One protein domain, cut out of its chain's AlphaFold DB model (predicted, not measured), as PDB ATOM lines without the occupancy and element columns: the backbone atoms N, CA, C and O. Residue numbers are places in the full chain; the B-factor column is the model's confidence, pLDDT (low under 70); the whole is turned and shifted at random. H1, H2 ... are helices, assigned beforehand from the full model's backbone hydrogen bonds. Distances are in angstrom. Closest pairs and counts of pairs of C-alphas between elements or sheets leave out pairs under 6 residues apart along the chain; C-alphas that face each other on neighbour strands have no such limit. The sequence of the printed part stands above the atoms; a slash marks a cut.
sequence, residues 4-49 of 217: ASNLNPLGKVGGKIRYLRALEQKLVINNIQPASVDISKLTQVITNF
ATOM      1  N   ALA A   4      31.310 -15.209  24.719       47.66
ATOM      2  CA  ALA A   4      30.497 -16.330  24.250       47.66
ATOM      3  C   ALA A   4      31.286 -17.436  23.509       47.66
ATOM      4  O   ALA A   4      30.783 -18.556  23.397       47.66
ATOM      5  N   SER A   5      32.501 -17.165  23.006       47.88
ATOM      6  CA  SER A   5      33.364 -18.201  22.413       47.88
ATOM      7  C   SER A   5      34.061 -19.064  23.455       47.88
ATOM      8  O   SER A   5      34.493 -20.162  23.128       47.88
ATOM      9  N   ASN A   6      34.138 -18.586  24.697       51.88
ATOM     10  CA  ASN A   6      34.870 -19.253  25.770       51.88
ATOM     11  C   ASN A   6      33.988 -20.199  26.599       51.88
ATOM     12  O   ASN A   6      34.520 -21.014  27.334       51.88
ATOM     13  N   LEU A   7      32.656 -20.156  26.445       54.16
ATOM     14  CA  LEU A   7      31.740 -21.078  27.137       54.16
ATOM     15  C   LEU A   7      31.909 -22.544  26.701       54.16
ATOM     16  O   LEU A   7      31.549 -23.446  27.440       54.16
ATOM     17  N   ASN A   8      32.426 -22.780  25.492       59.75
ATOM     18  CA  ASN A   8      32.967 -24.074  25.085       59.75
ATOM     19  C   ASN A   8      34.048 -23.794  24.027       59.75
ATOM     20  O   ASN A   8      33.685 -23.395  22.910       59.75
ATOM     21  N   PRO A   9      35.341 -24.007  24.337       59.28
ATOM     22  CA  PRO A   9      36.456 -23.643  23.458       59.28
ATOM     23  C   PRO A   9      36.486 -24.446  22.147       59.28
ATOM     24  O   PRO A   9      37.185 -24.077  21.206       59.28
ATOM     25  N   LEU A  10      35.713 -25.533  22.051       62.84
ATOM     26  CA  LEU A  10      35.563 -26.347  20.842       62.84
ATOM     27  C   LEU A  10      34.377 -25.893  19.966       62.84
ATOM     28  O   LEU A  10      34.205 -26.372  18.843       62.84
ATOM     29  N   GLY A  11      33.543 -24.964  20.444       64.44
ATOM     30  CA  GLY A  11      32.355 -24.485  19.744       64.44
ATOM     31  C   GLY A  11      32.625 -23.295  18.817       64.44
ATOM     32  O   GLY A  11      33.011 -22.218  19.263       64.44
ATOM     33  N   LYS A  12      32.304 -23.418  17.522       67.25
ATOM     34  CA  LYS A  12      32.402 -22.295  16.568       67.25
ATOM     35  C   LYS A  12      31.318 -21.236  16.829       67.25
ATOM     36  O   LYS A  12      30.128 -21.512  16.681       67.25
ATOM     37  N   VAL A  13      31.722 -19.996  17.124       68.56
ATOM     38  CA  VAL A  13      30.814 -18.847  17.367       68.56
ATOM     39  C   VAL A  13      29.899 -18.565  16.177       68.56
ATOM     40  O   VAL A  13      28.718 -18.294  16.360       68.56
ATOM     41  N   GLY A  14      30.418 -18.673  14.950       68.12
ATOM     42  CA  GLY A  14      29.701 -18.268  13.736       68.12
ATOM     43  C   GLY A  14      28.418 -19.052  13.435       68.12
ATOM     44  O   GLY A  14      27.592 -18.578  12.665       68.12
ATOM     45  N   GLY A  15      28.214 -20.237  14.020       69.12
ATOM     46  CA  GLY A  15      26.922 -20.936  13.961       69.12
ATOM     47  C   GLY A  15      25.912 -20.403  14.981       69.12
ATOM     48  O   GLY A  15      24.715 -20.379  14.715       69.12
ATOM     49  N   LYS A  16      26.404 -19.926  16.128       72.75
ATOM     50  CA  LYS A  16      25.615 -19.561  17.311       72.75
ATOM     51  C   LYS A  16      25.021 -18.153  17.259       72.75
ATOM     52  O   LYS A  16      24.207 -17.832  18.111       72.75
ATOM     53  N   ILE A  17      25.426 -17.315  16.303       83.31
ATOM     54  CA  ILE A  17      25.004 -15.903  16.222       83.31
ATOM     55  C   ILE A  17      24.279 -15.551  14.918       83.31
ATOM     56  O   ILE A  17      23.986 -14.387  14.678       83.31
ATOM     57  N   ARG A  18      23.980 -16.536  14.057       83.75
ATOM     58  CA  ARG A  18      23.403 -16.281  12.721       83.75
ATOM     59  C   ARG A  18      22.010 -15.657  12.751       83.75
ATOM     60  O   ARG A  18      21.620 -15.031  11.776       83.75
ATOM     61  N   TYR A  19      21.276 -15.847  13.844       85.75
ATOM     62  CA  TYR A  19      19.949 -15.263  14.037       85.75
ATOM     63  C   TYR A  19      19.999 -13.775  14.425       85.75
ATOM     64  O   TYR A  19      18.970 -13.108  14.394       85.75
ATOM     65  N   LEU A  20      21.174 -13.256  14.802       87.12
ATOM     66  CA  LEU A  20      21.367 -11.847  15.138       87.12
ATOM     67  C   LEU A  20      21.512 -10.999  13.870       87.12
ATOM     68  O   LEU A  20      21.992 -11.472  12.836       87.12
ATOM     69  N   ARG A  21      21.169  -9.714  13.950       91.50
ATOM     70  CA  ARG A  21      21.403  -8.732  12.878       91.50
ATOM     71  C   ARG A  21      22.898  -8.453  12.721       91.50
ATOM     72  O   ARG A  21      23.676  -8.625  13.654       91.50
ATOM     73  N   ALA A  22      23.311  -7.933  11.564       88.56
ATOM     74  CA  ALA A  22      24.725  -7.671  11.266       88.56
ATOM     75  C   ALA A  22      25.431  -6.797  12.325       88.56
ATOM     76  O   ALA A  22      26.569  -7.077  12.705       88.56
ATOM     77  N   LEU A  23      24.747  -5.770  12.843       85.94
ATOM     78  CA  LEU A  23      25.283  -4.914  13.904       85.94
ATOM     79  C   LEU A  23      25.485  -5.688  15.215       85.94
ATOM     80  O   LEU A  23      26.535  -5.580  15.837       85.94
ATOM     81  N   GLU A  24      24.513  -6.505  15.608       84.62
ATOM     82  CA  GLU A  24      24.556  -7.319  16.828       84.62
ATOM     83  C   GLU A  24      25.647  -8.392  16.742       84.62
ATOM     84  O   GLU A  24      26.425  -8.568  17.679       84.62
ATOM     85  N   GLN A  25      25.786  -9.043  15.582       85.69
ATOM     86  CA  GLN A  25      26.898  -9.958  15.318       85.69
ATOM     87  C   GLN A  25      28.246  -9.246  15.473       85.69
ATOM     88  O   GLN A  25      29.147  -9.778  16.121       85.69
ATOM     89  N   LYS A  26      28.383  -8.021  14.944       83.88
ATOM     90  CA  LYS A  26      29.602  -7.212  15.082       83.88
ATOM     91  C   LYS A  26      29.898  -6.871  16.545       83.88
ATOM     92  O   LYS A  26      31.060  -6.938  16.939       83.88
ATOM     93  N   LEU A  27      28.886  -6.539  17.346       83.56
ATOM     94  CA  LEU A  27      29.051  -6.271  18.779       83.56
ATOM     95  C   LEU A  27      29.558  -7.514  19.522       83.56
ATOM     96  O   LEU A  27      30.546  -7.427  20.251       83.56
ATOM     97  N   VAL A  28      28.950  -8.680  19.274       78.62
ATOM     98  CA  VAL A  28      29.353  -9.954  19.892       78.62
ATOM     99  C   VAL A  28      30.770 -10.344  19.477       78.62
ATOM    100  O   VAL A  28      31.592 -10.617  20.345       78.62
ATOM    101  N   ILE A  29      31.083 -10.319  18.176       77.88
ATOM    102  CA  ILE A  29      32.401 -10.696  17.630       77.88
ATOM    103  C   ILE A  29      33.527  -9.812  18.185       77.88
ATOM    104  O   ILE A  29      34.636 -10.294  18.415       77.88
ATOM    105  N   ASN A  30      33.252  -8.528  18.413       77.62
ATOM    106  CA  ASN A  30      34.254  -7.564  18.866       77.62
ATOM    107  C   ASN A  30      34.205  -7.282  20.374       77.62
ATOM    108  O   ASN A  30      34.961  -6.433  20.836       77.62
ATOM    109  N   ASN A  31      33.355  -7.971  21.146       72.38
ATOM    110  CA  ASN A  31      33.163  -7.727  22.586       72.38
ATOM    111  C   ASN A  31      32.788  -6.288  22.939       72.38
ATOM    112  O   ASN A  31      33.207  -5.764  23.971       72.38
ATOM    113  N   ILE A  32      32.014  -5.634  22.085       81.56
ATOM    114  CA  ILE A  32      31.609  -4.257  22.333       81.56
ATOM    115  C   ILE A  32      30.349  -4.295  23.191       81.56
ATOM    116  O   ILE A  32      29.300  -4.765  22.746       81.56
ATOM    117  N   GLN A  33      30.452  -3.789  24.416       77.31
ATOM    118  CA  GLN A  33      29.291  -3.521  25.253       77.31
ATOM    119  C   GLN A  33      28.573  -2.265  24.730       77.31
ATOM    120  O   GLN A  33      29.207  -1.213  24.614       77.31
ATOM    121  N   PRO A  34      27.268  -2.327  24.416       82.06
ATOM    122  CA  PRO A  34      26.508  -1.134  24.065       82.06
ATOM    123  C   PRO A  34      26.420  -0.181  25.259       82.06
ATOM    124  O   PRO A  34      26.120  -0.609  26.371       82.06
ATOM    125  N   ALA A  35      26.611   1.117  25.021       79.50
ATOM    126  CA  ALA A  35      26.577   2.138  26.072       79.50
ATOM    127  C   ALA A  35      25.230   2.216  26.821       79.50
ATOM    128  O   ALA A  35      25.182   2.674  27.956       79.50
ATOM    129  N   SER A  36      24.140   1.755  26.200       81.69
ATOM    130  CA  SER A  36      22.802   1.702  26.796       81.69
ATOM    131  C   SER A  36      22.580   0.525  27.754       81.69
ATOM    132  O   SER A  36      21.514   0.442  28.362       81.69
ATOM    133  N   VAL A  37      23.538  -0.399  27.884       81.38
ATOM    134  CA  VAL A  37      23.414  -1.582  28.746       81.38
ATOM    135  C   VAL A  37      24.179  -1.353  30.044       81.38
ATOM    136  O   VAL A  37      25.411  -1.382  30.062       81.38
ATOM    137  N   ASP A  38      23.441  -1.177  31.139       84.62
ATOM    138  CA  ASP A  38      24.003  -1.156  32.488       84.62
ATOM    139  C   ASP A  38      24.382  -2.578  32.939       84.62
ATOM    140  O   ASP A  38      23.533  -3.463  33.058       84.62
ATOM    141  N   ILE A  39      25.674  -2.793  33.200       83.06
ATOM    142  CA  ILE A  39      26.230  -4.064  33.695       83.06
ATOM    143  C   ILE A  39      26.691  -3.983  35.153       83.06
ATOM    144  O   ILE A  39      27.350  -4.907  35.631       83.06
ATOM    145  N   SER A  40      26.393  -2.898  35.869       86.69
ATOM    146  CA  SER A  40      26.850  -2.675  37.247       86.69
ATOM    147  C   SER A  40      26.466  -3.836  38.170       86.69
ATOM    148  O   SER A  40      27.325  -4.419  38.831       86.69
ATOM    149  N   LYS A  41      25.199  -4.265  38.120       85.81
ATOM    150  CA  LYS A  41      24.690  -5.439  38.846       85.81
ATOM    151  C   LYS A  41      25.408  -6.730  38.464       85.81
ATOM    152  O   LYS A  41      25.775  -7.501  39.344       85.81
ATOM    153  N   LEU A  42      25.618  -6.972  37.169       79.69
ATOM    154  CA  LEU A  42      26.317  -8.169  36.692       79.69
ATOM    155  C   LEU A  42      27.761  -8.194  37.204       79.69
ATOM    156  O   LEU A  42      28.218  -9.212  37.715       79.69
ATOM    157  N   THR A  43      28.444  -7.054  37.128       79.81
ATOM    158  CA  THR A  43      29.807  -6.875  37.639       79.81
ATOM    159  C   THR A  43      29.852  -7.161  39.136       79.81
ATOM    160  O   THR A  43      30.648  -7.982  39.574       79.81
ATOM    161  N   GLN A  44      28.935  -6.578  39.913       85.88
ATOM    162  CA  GLN A  44      28.837  -6.813  41.352       85.88
ATOM    163  C   GLN A  44      28.606  -8.293  41.688       85.88
ATOM    164  O   GLN A  44      29.208  -8.805  42.629       85.88
ATOM    165  N   VAL A  45      27.750  -8.994  40.936       83.44
ATOM    166  CA  VAL A  45      27.508 -10.432  41.134       83.44
ATOM    167  C   VAL A  45      28.762 -11.246  40.826       83.44
ATOM    168  O   VAL A  45      29.118 -12.107  41.624       83.44
ATOM    169  N   ILE A  46      29.454 -10.960  39.720       78.81
ATOM    170  CA  ILE A  46      30.683 -11.666  39.330       78.81
ATOM    171  C   ILE A  46      31.785 -11.445  40.369       78.81
ATOM    172  O   ILE A  46      32.409 -12.403  40.809       78.81
ATOM    173  N   THR A  47      32.002 -10.202  40.802       77.88
ATOM    174  CA  THR A  47      33.045  -9.871  41.785       77.88
ATOM    175  C   THR A  47      32.790 -10.522  43.143       77.88
ATOM    176  O   THR A  47      33.734 -10.909  43.824       77.88
ATOM    177  N   ASN A  48      31.523 -10.671  43.534       81.62
ATOM    178  CA  ASN A  48      31.150 -11.291  44.806       81.62
ATOM    179  C   ASN A  48      30.903 -12.802  44.702       81.62
ATOM    180  O   ASN A  48      30.585 -13.440  45.711       81.62
ATOM    181  N   PHE A  49      31.020 -13.387  43.508       80.69
ATOM    182  CA  PHE A  49      30.806 -14.811  43.318       80.69
ATOM    183  C   PHE A  49      31.891 -15.601  44.048       80.69
ATOM    184  O   PHE A  49      33.084 -15.456  43.789       80.69
TER     185      PHE A  49
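AT A GLANCE: This is residues 4 to 49 of the 217 residues of an uncharacterized protein of Golovinomyces cichoracearum (UniProt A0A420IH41). The printed part is an open, loosely arranged chain with three short helices that do not pack together: H1 and H2 are near each other towards one end of the long axis, while H3 stands free at the other end, beyond the link of residues 31 to 39. Before H1, residues 6 to 11 stand free as a loop. The printed part has 46 residues, with three named helices in the order H1, H2, H3 and no named strand; the class is all helix, though under half of the residues, 22 of 46, are in named elements. The whole is loose, with a radius of gyration of the C-alphas of 12.9 A, and its C-alphas span 32 by 27 by 15 A along their three main axes.

HOW THE PARTS SIT: Along the printed part from residue 4, residues 6 to 11 stand free, with no C-alpha 8 or more places away along the chain within 10 A. H1, residues 13 to 16, is followed after a tight link of 5 residues by H2, residues 22 to 30. H1 touches no helix but is near H2: their closest C-alphas are 8.3 A apart, and 6 pairs of C-alphas lie within 10 A. A short link of 9 residues joins H2 to H3, residues 40 to 48. H3 touches no helix, and it is apart from both H1 and H2. Residues 35 to 49, of which 40 to 48 belong to H3, stand free. In H2 and H3 every O i to N i+4 pair is within hydrogen-bond range. H1 is too short for such a pair, and its one O i to N i+3 pair is within range.

IN THESE COORDINATES: H1 runs from Val 13, C-alpha at (30.814, -18.847, 17.367), to Lys 16 and measures 5.2 A from first to last C-alpha. H2 runs from Ala 22, C-alpha at (24.725, -7.671, 11.266), to Asn 30 and measures 12.2 A. H3 runs from Ser 40 to Asn 48, C-alpha at (31.150, -11.291, 44.806), and also measures 12.2 A. H2 and H3 are the longest helices, with 9 residues each.

THE WHOLE: The two C-alphas farthest apart are those of Ala 22 and Asn 48, at 34.3 A. The C-alphas of Ala 4 and Phe 49, the first and last printed residues, are 19.1 A apart. The printed part has no cut, and neither link between helices is long. The mean pLDDT of the printed part is 76.4, and residues 4 to 15 are under 70.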